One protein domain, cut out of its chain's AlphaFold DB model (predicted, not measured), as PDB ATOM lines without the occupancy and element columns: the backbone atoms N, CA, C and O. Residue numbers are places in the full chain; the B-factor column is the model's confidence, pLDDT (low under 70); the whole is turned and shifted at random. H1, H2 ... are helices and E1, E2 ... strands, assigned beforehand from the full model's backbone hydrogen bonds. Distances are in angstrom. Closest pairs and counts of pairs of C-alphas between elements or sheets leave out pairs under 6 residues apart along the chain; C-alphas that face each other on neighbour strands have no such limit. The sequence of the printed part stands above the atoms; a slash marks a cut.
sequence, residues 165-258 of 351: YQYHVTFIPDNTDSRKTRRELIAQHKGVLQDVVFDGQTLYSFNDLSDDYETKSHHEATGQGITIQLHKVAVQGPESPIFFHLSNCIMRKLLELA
ATOM      1  N   TYR A 165      28.142  60.281 -34.301       88.56
ATOM      2  CA  TYR A 165      27.749  59.377 -35.362       88.56
ATOM      3  C   TYR A 165      27.089  58.137 -34.765       88.56
ATOM      4  O   TYR A 165      27.656  57.446 -33.914       88.56
ATOM      5  N   GLN A 166      25.859  57.875 -35.195       90.00
ATOM      6  CA  GLN A 166      25.065  56.734 -34.769       90.00
ATOM      7  C   GLN A 166      25.064  55.672 -35.867       90.00
ATOM      8  O   GLN A 166      24.599  55.931 -36.977       90.00
ATOM      9  N   TYR A 167      25.497  54.463 -35.524       91.94
ATOM     10  CA  TYR A 167      25.552  53.308 -36.415       91.94
ATOM     11  C   TYR A 167      24.630  52.195 -35.920       91.94
ATOM     12  O   TYR A 167      24.558  51.905 -34.722       91.94
ATOM     13  N   HIS A 168      23.931  51.545 -36.845       91.81
ATOM     14  CA  HIS A 168      23.242  50.288 -36.595       91.81
ATOM     15  C   HIS A 168      24.210  49.133 -36.850       91.81
ATOM     16  O   HIS A 168      24.841  49.083 -37.904       91.81
ATOM     17  N   VAL A 169      24.315  48.215 -35.889       92.06
ATOM     18  CA  VAL A 169      25.233  47.076 -35.955       92.06
ATOM     19  C   VAL A 169      24.467  45.815 -36.335       92.06
ATOM     20  O   VAL A 169      23.563  45.391 -35.609       92.06
ATOM     21  N   THR A 170      24.850  45.199 -37.448       91.62
ATOM     22  CA  THR A 170      24.360  43.894 -37.910       91.62
ATOM     23  C   THR A 170      25.474  42.853 -37.807       91.62
ATOM     24  O   THR A 170      26.648  43.149 -38.025       91.62
ATOM     25  N   PHE A 171      25.113  41.625 -37.427       90.88
ATOM     26  CA  PHE A 171      26.053  40.520 -37.230       90.88
ATOM     27  C   PHE A 171      25.651  39.369 -38.142       90.88
ATOM     28  O   PHE A 171      24.576  38.810 -37.980       90.88
ATOM     29  N   ILE A 172      26.517  38.990 -39.073       88.44
ATOM     30  CA  ILE A 172      26.262  37.905 -40.015       88.44
ATOM     31  C   ILE A 172      27.218  36.757 -39.686       88.44
ATOM     32  O   ILE A 172      28.433  36.948 -39.771       88.44
ATOM     33  N   PRO A 173      26.728  35.553 -39.352       86.31
ATOM     34  CA  PRO A 173      25.321  35.147 -39.272       86.31
ATOM     35  C   PRO A 173      24.594  35.636 -38.002       86.31
ATOM     36  O   PRO A 173      25.184  35.742 -36.928       86.31
ATOM     37  N   ASP A 174      23.275  35.841 -38.113       74.19
ATOM     38  CA  ASP A 174      22.409  36.401 -37.053       74.19
ATOM     39  C   ASP A 174      22.201  35.477 -35.832       74.19
ATOM     40  O   ASP A 174      21.439  35.797 -34.919       74.19
ATOM     41  N   ASN A 175      22.885  34.330 -35.755       72.25
ATOM     42  CA  ASN A 175      22.755  33.376 -34.645       72.25
ATOM     43  C   ASN A 175      23.331  33.897 -33.305       72.25
ATOM     44  O   ASN A 175      23.308  33.187 -32.298       72.25
ATOM     45  N   THR A 176      23.814  35.141 -33.268       67.00
ATOM     46  CA  THR A 176      24.387  35.796 -32.088       67.00
ATOM     47  C   THR A 176      23.314  36.572 -31.307       67.00
ATOM     48  O   THR A 176      23.169  37.791 -31.448       67.00
ATOM     49  N   ASP A 177      22.550  35.885 -30.456       68.69
ATOM     50  CA  ASP A 177      21.438  36.506 -29.703       68.69
ATOM     51  C   ASP A 177      21.878  37.148 -28.364       68.69
ATOM     52  O   ASP A 177      21.264  38.075 -27.833       68.69
ATOM     53  N   SER A 178      23.013  36.729 -27.797       82.50
ATOM     54  CA  SER A 178      23.451  37.269 -26.505       82.50
ATOM     55  C   SER A 178      24.078  38.662 -26.634       82.50
ATOM     56  O   SER A 178      25.137  38.837 -27.241       82.50
ATOM     57  N   ARG A 179      23.498  39.657 -25.943       82.00
ATOM     58  CA  ARG A 179      24.092  41.005 -25.776       82.00
ATOM     59  C   ARG A 179      25.528  40.965 -25.249       82.00
ATOM     60  O   ARG A 179      26.310  41.854 -25.572       82.00
ATOM     61  N   LYS A 180      25.866  39.969 -24.420       83.44
ATOM     62  CA  LYS A 180      27.227  39.794 -23.891       83.44
ATOM     63  C   LYS A 180      28.189  39.451 -25.029       83.44
ATOM     64  O   LYS A 180      29.173  40.156 -25.204       83.44
ATOM     65  N   THR A 181      27.838  38.453 -25.834       86.88
ATOM     66  CA  THR A 181      28.623  38.016 -26.992       86.88
ATOM     67  C   THR A 181      28.782  39.136 -28.017       86.88
ATOM     68  O   THR A 181      29.885  39.402 -28.466       86.88
ATOM     69  N   ARG A 182      27.717  39.891 -28.323       89.12
ATOM     70  CA  ARG A 182      27.818  41.048 -29.235       89.12
ATOM     71  C   ARG A 182      28.814  42.101 -28.746       89.12
ATOM     72  O   ARG A 182      29.557  42.662 -29.543       89.12
ATOM     73  N   ARG A 183      28.830  42.380 -27.437       88.00
ATOM     74  CA  ARG A 183      29.793  43.319 -26.836       88.00
ATOM     75  C   ARG A 183      31.225  42.797 -26.921       88.00
ATOM     76  O   ARG A 183      32.123  43.588 -27.171       88.00
ATOM     77  N   GLU A 184      31.421  41.500 -26.724       88.25
ATOM     78  CA  GLU A 184      32.721  40.829 -26.829       88.25
ATOM     79  C   GLU A 184      33.270  40.872 -28.261       88.25
ATOM     80  O   GLU A 184      34.402  41.295 -28.463       88.25
ATOM     81  N   LEU A 185      32.431  40.592 -29.266       89.69
ATOM     82  CA  LEU A 185      32.802  40.689 -30.686       89.69
ATOM     83  C   LEU A 185      33.226  42.112 -31.081       89.69
ATOM     84  O   LEU A 185      34.258  42.301 -31.717       89.69
ATOM     85  N   ILE A 186      32.477  43.137 -30.656       90.62
ATOM     86  CA  ILE A 186      32.869  44.540 -30.883       90.62
ATOM     87  C   ILE A 186      34.159  44.883 -30.125       90.62
ATOM     88  O   ILE A 186      34.998  45.623 -30.638       90.62
ATOM     89  N   ALA A 187      34.357  44.324 -28.927       88.06
ATOM     90  CA  ALA A 187      35.549  44.576 -28.126       88.06
ATOM     91  C   ALA A 187      36.841  44.046 -28.776       88.06
ATOM     92  O   ALA A 187      37.896  44.647 -28.564       88.06
ATOM     93  N   GLN A 188      36.767  43.000 -29.609       89.56
ATOM     94  CA  GLN A 188      37.911  42.513 -30.397       89.56
ATOM     95  C   GLN A 188      38.445  43.576 -31.371       89.56
ATOM     96  O   GLN A 188      39.627  43.579 -31.707       89.56
ATOM     97  N   HIS A 189      37.598  44.521 -31.788       87.69
ATOM     98  CA  HIS A 189      37.947  45.588 -32.726       87.69
ATOM     99  C   HIS A 189      38.237  46.934 -32.051       87.69
ATOM    100  O   HIS A 189      38.307  47.949 -32.742       87.69
ATOM    101  N   LYS A 190      38.473  46.963 -30.729       82.50
ATOM    102  CA  LYS A 190      38.806  48.189 -29.973       82.50
ATOM    103  C   LYS A 190      39.954  49.008 -30.569       82.50
ATOM    104  O   LYS A 190      39.965  50.220 -30.411       82.50
ATOM    105  N   GLY A 191      40.912  48.363 -31.239       81.31
ATOM    106  CA  GLY A 191      42.041  49.058 -31.864       81.31
ATOM    107  C   GLY A 191      41.639  49.963 -33.034       81.31
ATOM    108  O   GLY A 191      42.277  50.992 -33.236       81.31
ATOM    109  N   VAL A 192      40.585  49.601 -33.774       82.88
ATOM    110  CA  VAL A 192      40.074  50.369 -34.925       82.88
ATOM    111  C   VAL A 192      38.858  51.201 -34.523       82.88
ATOM    112  O   VAL A 192      38.778  52.383 -34.840       82.88
ATOM    113  N   LEU A 193      37.930  50.599 -33.777       82.81
ATOM    114  CA  LEU A 193      36.737  51.240 -33.226       82.81
ATOM    115  C   LEU A 193      37.064  51.918 -31.887       82.81
ATOM    116  O   LEU A 193      36.455  51.614 -30.859       82.81
ATOM    117  N   GLN A 194      38.074  52.787 -31.879       74.88
ATOM    118  CA  GLN A 194      38.478  53.509 -30.671       74.88
ATOM    119  C   GLN A 194      37.346  54.424 -30.186       74.88
ATOM    120  O   GLN A 194      36.621  55.008 -30.991       74.88
ATOM    121  N   ASP A 195      37.200  54.530 -28.863       76.19
ATOM    122  CA  ASP A 195      36.267  55.441 -28.182       76.19
ATOM    123  C   ASP A 195      34.793  55.324 -28.607       76.19
ATOM    124  O   ASP A 195      34.046  56.304 -28.649       76.19
ATOM    125  N   VAL A 196      34.349  54.095 -28.883       85.38
ATOM    126  CA  VAL A 196      32.950  53.801 -29.217       85.38
ATOM    127  C   VAL A 196      32.131  53.382 -27.998       85.38
ATOM    128  O   VAL A 196      32.593  52.667 -27.106       85.38
ATOM    129  N   VAL A 197      30.855  53.764 -27.995       85.56
ATOM    130  CA  VAL A 197      29.868  53.314 -27.006       85.56
ATOM    131  C   VAL A 197      28.847  52.413 -27.689       85.56
ATOM    132  O   VAL A 197      28.146  52.837 -28.603       85.56
ATOM    133  N   PHE A 198      28.739  51.163 -27.237       87.38
ATOM    134  CA  PHE A 198      27.862  50.155 -27.837       87.38
ATOM    135  C   PHE A 198      26.835  49.609 -26.834       87.38
ATOM    136  O   PHE A 198      27.198  49.087 -25.776       87.38
ATOM    137  N   ASP A 199      25.547  49.679 -27.184       81.81
ATOM    138  CA  ASP A 199      24.453  49.215 -26.311       81.81
ATOM    139  C   ASP A 199      24.004  47.761 -26.596       81.81
ATOM    140  O   ASP A 199      23.369  47.109 -25.766       81.81
ATOM    141  N   GLY A 200      24.410  47.176 -27.726       82.00
ATOM    142  CA  GLY A 200      24.017  45.816 -28.136       82.00
ATOM    143  C   GLY A 200      23.320  45.746 -29.496       82.00
ATOM    144  O   GLY A 200      23.193  44.658 -30.061       82.00
ATOM    145  N   GLN A 201      22.899  46.899 -30.019       85.19
ATOM    146  CA  GLN A 201      22.323  47.056 -31.358       85.19
ATOM    147  C   GLN A 201      22.813  48.339 -32.038       85.19
ATOM    148  O   GLN A 201      23.102  48.338 -33.230       85.19
ATOM    149  N   THR A 202      22.943  49.425 -31.278       88.75
ATOM    150  CA  THR A 202      23.435  50.711 -31.777       88.75
ATOM    151  C   THR A 202      24.827  50.994 -31.232       88.75
ATOM    152  O   THR A 202      25.100  50.749 -30.050       88.75
ATOM    153  N   LEU A 203      25.690  51.501 -32.108       89.38
ATOM    154  CA  LEU A 203      27.035  51.965 -31.805       89.38
ATOM    155  C   LEU A 203      27.095  53.480 -31.998       89.38
ATOM    156  O   LEU A 203      26.610  54.013 -32.993       89.38
ATOM    157  N   TYR A 204      27.690  54.160 -31.032       88.75
ATOM    158  CA  TYR A 204      27.923  55.594 -31.034       88.75
ATOM    159  C   TYR A 204      29.425  55.851 -31.132       88.75
ATOM    160  O   TYR A 204      30.194  55.256 -30.376       88.75
ATOM    161  N   SER A 205      29.828  56.723 -32.051       87.44
ATOM    162  CA  SER A 205      31.226  57.090 -32.294       87.44
ATOM    163  C   SER A 205      31.347  58.598 -32.482       87.44
ATOM    164  O   SER A 205      30.489  59.215 -33.112       87.44
ATOM    165  N   PHE A 206      32.420  59.192 -31.963       82.75
ATOM    166  CA  PHE A 206      32.796  60.575 -32.286       82.75
ATOM    167  C   PHE A 206      33.627  60.673 -33.567       82.75
ATOM    168  O   PHE A 206      33.753  61.750 -34.141       82.75
ATOM    169  N   ASN A 207      34.170  59.547 -34.027       85.31
ATOM    170  CA  ASN A 207      34.871  59.448 -35.296       85.31
ATOM    171  C   ASN A 207      33.885  59.043 -36.388       85.31
ATOM    172  O   ASN A 207      33.104  58.102 -36.193       85.31
ATOM    173  N   ASP A 208      33.946  59.731 -37.527       86.31
ATOM    174  CA  ASP A 208      33.172  59.357 -38.703       86.31
ATOM    175  C   ASP A 208      33.749  58.068 -39.301       86.31
ATOM    176  O   ASP A 208      34.803  58.061 -39.940       86.31
ATOM    177  N   LEU A 209      33.079  56.956 -39.027       84.75
ATOM    178  CA  LEU A 209      33.297  55.691 -39.713       84.75
ATOM    179  C   LEU A 209      32.555  55.730 -41.053       84.75
ATOM    180  O   LEU A 209      31.449  56.270 -41.132       84.75
ATOM    181  N   SER A 210      33.148  55.106 -42.073       85.25
ATOM    182  CA  SER A 210      32.537  54.928 -43.398       85.25
ATOM    183  C   SER A 210      31.084  54.451 -43.294       85.25
ATOM    184  O   SER A 210      30.758  53.660 -42.406       85.25
ATOM    185  N   ASP A 211      30.235  54.902 -44.221       83.06
ATOM    186  CA  ASP A 211      28.788  54.651 -44.192       83.06
ATOM    187  C   ASP A 211      28.440  53.152 -44.145       83.06
ATOM    188  O   ASP A 211      27.499  52.775 -43.447       83.06
ATOM    189  N   ASP A 212      29.257  52.327 -44.814       82.31
ATOM    190  CA  ASP A 212      29.180  50.862 -44.853       82.31
ATOM    191  C   ASP A 212      30.497  50.231 -44.371       82.31
ATOM    192  O   ASP A 212      31.260  49.633 -45.134       82.31
ATOM    193  N   TYR A 213      30.819  50.415 -43.093       88.12
ATOM    194  CA  TYR A 213      32.007  49.797 -42.508       88.12
ATOM    195  C   TYR A 213      31.752  48.312 -42.211       88.12
ATOM    196  O   TYR A 213      30.818  47.961 -41.490       88.12
ATOM    197  N   GLU A 214      32.622  47.436 -42.713       91.12
ATOM    198  CA  GLU A 214      32.567  45.995 -42.467       91.12
ATOM    199  C   GLU A 214      33.868  45.501 -41.827       91.12
ATOM    200  O   GLU A 214      34.969  45.850 -42.256       91.12
ATOM    201  N   THR A 215      33.748  44.650 -40.808       90.62
ATOM    202  CA  THR A 215      34.889  43.977 -40.182       90.62
ATOM    203  C   THR A 215      34.573  42.519 -39.870       90.62
ATOM    204  O   THR A 215      33.419  42.140 -39.679       90.62
ATOM    205  N   LYS A 216      35.607  41.677 -39.818       90.69
ATOM    206  CA  LYS A 216      35.482  40.247 -39.515       90.69
ATOM    207  C   LYS A 216      35.983  39.965 -38.105       90.69
ATOM    208  O   LYS A 216      37.133  40.246 -37.785       90.69
ATOM    209  N   SER A 217      35.120  39.354 -37.313       88.81
ATOM    210  CA  SER A 217      35.334  38.912 -35.942       88.81
ATOM    211  C   SER A 217      35.197  37.387 -35.864       88.81
ATOM    212  O   SER A 217      34.833  36.722 -36.838       88.81
ATOM    213  N   HIS A 218      35.511  36.801 -34.714       87.44
ATOM    214  CA  HIS A 218      35.351  35.371 -34.479       87.44
ATOM    215  C   HIS A 218      34.745  35.122 -33.100       87.44
ATOM    216  O   HIS A 218      35.101  35.762 -32.112       87.44
ATOM    217  N   HIS A 219      33.817  34.175 -33.030       85.38
ATOM    218  CA  HIS A 219      33.193  33.777 -31.778       85.38
ATOM    219  C   HIS A 219      34.141  32.893 -30.959       85.38
ATOM    220  O   HIS A 219      34.492  31.802 -31.401       85.38
ATOM    221  N   GLU A 220      34.520  33.318 -29.753       78.31
ATOM    222  CA  GLU A 220      35.548  32.628 -28.952       78.31
ATOM    223  C   GLU A 220      35.167  31.190 -28.574       78.31
ATOM    224  O   GLU A 220      36.000  30.291 -28.629       78.31
ATOM    225  N   ALA A 221      33.896  30.935 -28.245       77.44
ATOM    226  CA  ALA A 221      33.474  29.611 -27.779       77.44
ATOM    227  C   ALA A 221      33.227  28.592 -28.906       77.44
ATOM    228  O   ALA A 221      33.215  27.392 -28.649       77.44
ATOM    229  N   THR A 222      32.986  29.044 -30.142       80.94
ATOM    230  CA  THR A 222      32.658  28.150 -31.275       80.94
ATOM    231  C   THR A 222      33.666  28.227 -32.416       80.94
ATOM    232  O   THR A 222      33.608  27.405 -33.325       80.94
ATOM    233  N   GLY A 223      34.567  29.213 -32.409       80.75
ATOM    234  CA  GLY A 223      35.490  29.497 -33.509       80.75
ATOM    235  C   GLY A 223      34.806  29.985 -34.791       80.75
ATOM    236  O   GLY A 223      35.459  30.101 -35.825       80.75
ATOM    237  N   GLN A 224      33.497  30.255 -34.761       85.31
ATOM    238  CA  GLN A 224      32.743  30.659 -35.944       85.31
ATOM    239  C   GLN A 224      33.127  32.084 -36.365       85.31
ATOM    240  O   GLN A 224      33.090  33.003 -35.547       85.31
ATOM    241  N   GLY A 225      33.459  32.274 -37.644       86.75
ATOM    242  CA  GLY A 225      33.675  33.603 -38.217       86.75
ATOM    243  C   GLY A 225      32.366  34.390 -38.291       86.75
ATOM    244  O   GLY A 225      31.361  33.871 -38.778       86.75
ATOM    245  N   ILE A 226      32.388  35.628 -37.802       90.25
ATOM    246  CA  ILE A 226      31.249  36.549 -37.795       90.25
ATOM    247  C   ILE A 226      31.664  37.827 -38.510       90.25
ATOM    248  O   ILE A 226      32.655  38.458 -38.159       90.25
ATOM    249  N   THR A 227      30.883  38.238 -39.495       91.94
ATOM    250  CA  THR A 227      31.007  39.541 -40.135       91.94
ATOM    251  C   THR A 227      30.160  40.555 -39.375       91.94
ATOM    252  O   THR A 227      28.978  40.327 -39.128       91.94
ATOM    253  N   ILE A 228      30.759  41.681 -39.003       92.06
ATOM    254  CA  ILE A 228      30.097  42.813 -38.361       92.06
ATOM    255  C   ILE A 228      29.979  43.922 -39.398       92.06
ATOM    256  O   ILE A 228      30.989  44.370 -39.938       92.06
ATOM    257  N   GLN A 229      28.758  44.376 -39.641       91.88
ATOM    258  CA  GLN A 229      28.467  45.493 -40.531       91.88
ATOM    259  C   GLN A 229      27.917  46.664 -39.713       91.88
ATOM    260  O   GLN A 229      27.051  46.500 -38.850       91.88
ATOM    261  N   LEU A 230      28.470  47.849 -39.953       92.44
ATOM    262  CA  LEU A 230      28.057  49.105 -39.343       92.44
ATOM    263  C   LEU A 230      27.443  49.976 -40.432       92.44
ATOM    264  O   LEU A 230      28.144  50.406 -41.342       92.44
ATOM    265  N   HIS A 231      26.152  50.266 -40.297       91.19
ATOM    266  CA  HIS A 231      25.450  51.179 -41.193       91.19
ATOM    267  C   HIS A 231      25.180  52.495 -40.486       91.19
ATOM    268  O   HIS A 231      24.555  52.515 -39.420       91.19
ATOM    269  N   LYS A 232      25.638  53.602 -41.068       91.06
ATOM    270  CA  LYS A 232      25.423  54.938 -40.505       91.06
ATOM    271  C   LYS A 232      23.947  55.324 -40.592       91.06
ATOM    272  O   LYS A 232      23.368  55.410 -41.668       91.06
ATOM    273  N   VAL A 233      23.326  55.555 -39.439       90.06
ATOM    274  CA  VAL A 233      21.897  55.887 -39.326       90.06
ATOM    275  C   VAL A 233      21.694  57.389 -39.248       90.06
ATOM    276  O   VAL A 233      20.798  57.934 -39.888       90.06
ATOM    277  N   ALA A 234      22.485  58.060 -38.412       87.12
ATOM    278  CA  ALA A 234      22.297  59.477 -38.152       87.12
ATOM    279  C   ALA A 234      23.585  60.158 -37.692       87.12
ATOM    280  O   ALA A 234      24.461  59.540 -37.085       87.12
ATOM    281  N   VAL A 235      23.634  61.466 -37.929       88.25
ATOM    282  CA  VAL A 235      24.637  62.381 -37.388       88.25
ATOM    283  C   VAL A 235      23.920  63.327 -36.433       88.25
ATOM    284  O   VAL A 235      22.932  63.955 -36.807       88.25
ATOM    285  N   GLN A 236      24.373  63.383 -35.186       85.38
ATOM    286  CA  GLN A 236      23.724  64.121 -34.107       85.38
ATOM    287  C   GLN A 236      24.649  65.231 -33.610       85.38
ATOM    288  O   GLN A 236      25.820  64.991 -33.330       85.38
ATOM    289  N   GLY A 237      24.120  66.446 -33.486       81.69
ATOM    290  CA  GLY A 237      24.829  67.557 -32.853       81.69
ATOM    291  C   GLY A 237      24.676  67.567 -31.323       81.69
ATOM    292  O   GLY A 237      23.903  66.774 -30.773       81.69
ATOM    293  N   PRO A 238      25.347  68.508 -30.637       74.44
ATOM    294  CA  PRO A 238      25.281  68.659 -29.181       74.44
ATOM    295  C   PRO A 238      23.877  69.002 -28.658       74.44
ATOM    296  O   PRO A 238      23.552  68.681 -27.522       74.44
ATOM    297  N   GLU A 239      23.022  69.584 -29.501       78.38
ATOM    298  CA  GLU A 239      21.631  69.929 -29.169       78.38
ATOM    299  C   GLU A 239      20.713  68.699 -29.025       78.38
ATOM    300  O   GLU A 239      19.584  68.798 -28.546       78.38
ATOM    301  N   SER A 240      21.166  67.519 -29.463       82.38
ATOM    302  CA  SER A 240      20.353  66.305 -29.432       82.38
ATOM    303  C   SER A 240      20.254  65.726 -28.012       82.38
ATOM    304  O   SER A 240      21.278  65.532 -27.352       82.38
ATOM    305  N   PRO A 241      19.061  65.301 -27.545       82.62
ATOM    306  CA  PRO A 241      18.905  64.562 -26.285       82.62
ATOM    307  C   PRO A 241      19.795  63.313 -26.180       82.62
ATOM    308  O   PRO A 241      20.223  62.927 -25.091       82.62
ATOM    309  N   ILE A 242      20.105  62.688 -27.321       79.19
ATOM    310  CA  ILE A 242      20.986  61.517 -27.409       79.19
ATOM    311  C   ILE A 242      22.415  61.889 -26.995       79.19
ATOM    312  O   ILE A 242      23.070  61.128 -26.280       79.19
ATOM    313  N   PHE A 243      22.875  63.083 -27.374       78.62
ATOM    314  CA  PHE A 243      24.187  63.600 -27.005       78.62
ATOM    315  C   PHE A 243      24.302  63.819 -25.490       78.62
ATOM    316  O   PHE A 243      25.302  63.436 -24.878       78.62
ATOM    317  N   PHE A 244      23.251  64.342 -24.847       80.88
ATOM    318  CA  PHE A 244      23.191  64.463 -23.384       80.88
ATOM    319  C   PHE A 244      23.210  63.101 -22.685       80.88
ATOM    320  O   PHE A 244      23.896  62.922 -21.676       80.88
ATOM    321  N   HIS A 245      22.484  62.114 -23.221       77.50
ATOM    322  CA  HIS A 245      22.516  60.759 -22.677       77.50
ATOM    323  C   HIS A 245      23.925  60.156 -22.754       77.50
ATOM    324  O   HIS A 245      24.417  59.615 -21.761       77.50
ATOM    325  N   LEU A 246      24.594  60.305 -23.900       77.94
ATOM    326  CA  LEU A 246      25.970  59.860 -24.085       77.94
ATOM    327  C   LEU A 246      26.937  60.589 -23.149       77.94
ATOM    328  O   LEU A 246      27.753  59.939 -22.506       77.94
ATOM    329  N   SER A 247      26.808  61.908 -23.011       78.81
ATOM    330  CA  SER A 247      27.628  62.709 -22.095       78.81
ATOM    331  C   SER A 247      27.510  62.199 -20.659       78.81
ATOM    332  O   SER A 247      28.516  62.019 -19.980       78.81
ATOM    333  N   ASN A 248      26.299  61.848 -20.218       82.69
ATOM    334  CA  ASN A 248      26.086  61.221 -18.913       82.69
ATOM    335  C   ASN A 248      26.719  59.822 -18.811       82.69
ATOM    336  O   ASN A 248      27.190  59.441 -17.741       82.69
ATOM    337  N   CYS A 249      26.729  59.038 -19.893       77.25
ATOM    338  CA  CYS A 249      27.429  57.751 -19.935       77.25
ATOM    339  C   CYS A 249      28.948  57.923 -19.827       77.25
ATOM    340  O   CYS A 249      29.567  57.237 -19.015       77.25
ATOM    341  N   ILE A 250      29.527  58.849 -20.592       78.31
ATOM    342  CA  ILE A 250      30.957  59.172 -20.545       78.31
ATOM    343  C   ILE A 250      31.319  59.687 -19.157       78.31
ATOM    344  O   ILE A 250      32.266  59.199 -18.556       78.31
ATOM    345  N   MET A 251      30.517  60.597 -18.601       80.31
ATOM    346  CA  MET A 251      30.745  61.133 -17.265       80.31
ATOM    347  C   MET A 251      30.710  60.040 -16.206       80.31
ATOM    348  O   MET A 251      31.620  59.964 -15.393       80.31
ATOM    349  N   ARG A 252      29.744  59.115 -16.255       76.19
ATOM    350  CA  ARG A 252      29.757  57.944 -15.366       76.19
ATOM    351  C   ARG A 252      31.028  57.117 -15.524       76.19
ATOM    352  O   ARG A 252      31.588  56.715 -14.515       76.19
ATOM    353  N   LYS A 253      31.506  56.894 -16.751       72.56
ATOM    354  CA  LYS A 253      32.747  56.145 -16.986       72.56
ATOM    355  C   LYS A 253      33.975  56.875 -16.438       72.56
ATOM    356  O   LYS A 253      34.826  56.237 -15.834       72.56
ATOM    357  N   LEU A 254      34.051  58.193 -16.602       72.69
ATOM    358  CA  LEU A 254      35.123  59.015 -16.038       72.69
ATOM    359  C   LEU A 254      35.085  59.015 -14.507       72.69
ATOM    360  O   LEU A 254      36.123  58.890 -13.874       72.69
ATOM    361  N   LEU A 255      33.893  59.090 -13.915       73.75
ATOM    362  CA  LEU A 255      33.696  59.004 -12.469       73.75
ATOM    363  C   LEU A 255      34.024  57.601 -11.923       73.75
ATOM    364  O   LEU A 255      34.572  57.496 -10.833       73.75
ATOM    365  N   GLU A 256      33.743  56.535 -12.680       68.00
ATOM    366  CA  GLU A 256      34.198  55.172 -12.361       68.00
ATOM    367  C   GLU A 256      35.732  55.071 -12.371       68.00
ATOM    368  O   GLU A 256      36.297  54.395 -11.521       68.00
ATOM    369  N   LEU A 257      36.408  55.732 -13.319       67.50
ATOM    370  CA  LEU A 257      37.877  55.771 -13.380       67.50
ATOM    371  C   LEU A 257      38.492  56.655 -12.291       67.50
ATOM    372  O   LEU A 257      39.624  56.420 -11.883       67.50
ATOM    373  N   ALA A 258      37.756  57.660 -11.820       64.81
ATOM    374  CA  ALA A 258      38.185  58.577 -10.770       64.81
ATOM    375  C   ALA A 258      38.075  57.982  -9.351       64.81
ATOM    376  O   ALA A 258      38.122  58.735  -8.382       64.81
TER     377      ALA A 258
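This is residues 165 to 258 of the 351 residues of the protein "Hypothetical protein" of Rotaria sp. Silwood2 (UniProt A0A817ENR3). Look first for a strongly twisted sheet of four strands, curled like part of a barrel, with the short helix H1 packed on it, chiefly over E3. The longer helix H2 stands off the other end of the domain and only grazes the sheet, with its residues 242 to 246; residues 251 to 258, of which 251 to 257 belong to H2, stick out free. The printed part has 94 residues with two named helices and four named strands, in the order E1, H1, E2, E3, E4, H2; the sheet runs E2, E1, E4, E3, antiparallel throughout, and the class is mixed, helices and strands. The whole is compact, with a radius of gyration of the C-alphas of 13.9 A and spans of 41 by 32 by 23 A.

Begin at the inner strands E1, residues 165 to 172, and E4, residues 225 to 236: they are antiparallel neighbours at 158 degrees, and N 168 and O 231 lie 2.8 A apart, within hydrogen-bond range. E4 bends by 51 degrees at residue 233. On the other side of E1 find the edge strand E2, residues 202 to 205, antiparallel to it at 133 degrees, with N 167 and O 203 at 2.8 A. The other edge strand, E3, residues 212 to 218, forms a hairpin with E4 at 146 degrees, with N 228 and O 215 at 2.8 A. Residues 197 to 198 make a short antiparallel pairing with residues 203 to 204 of E2. H1, residues 179 to 187, is on the sheet; its closest C-alphas to E3 are those of Leu 185 and Ser 217, 6.1 A apart. H1 is near E1 and near E4, with 5 pairs of C-alphas within 10 A for each. H2, residues 241 to 257, only grazes the sheet with its residues 242 to 246; its closest C-alphas to E4 are those of Gln 236 and Phe 243, 7.1 A apart. H1 and H2 are apart. In both helices every O i to N i+4 pair is within hydrogen-bond range.

Find C-alpha 165 at (27.749, 59.377, -35.362); from there E1 runs 22.0 A to C-alpha 172. H1 is 12.2 A long, E2 10.1 A and E3 19.6 A. E4 starts at C-alpha 225, (33.675, 33.603, -38.217), and runs 32.4 A. H2 runs 24.6 A and ends at C-alpha 257, (37.877, 55.771, -13.380).

The two C-alphas farthest apart are those of Thr 222 and Glu 239, at 43.3 A. The printed part has no cut. The link from H1 to E2, residues 188 to 201, is long; that from E4 to H2 is tight. The mean pLDDT of the printed part is 83.6, and residues 176 to 177 and 256 to 258 are under 70.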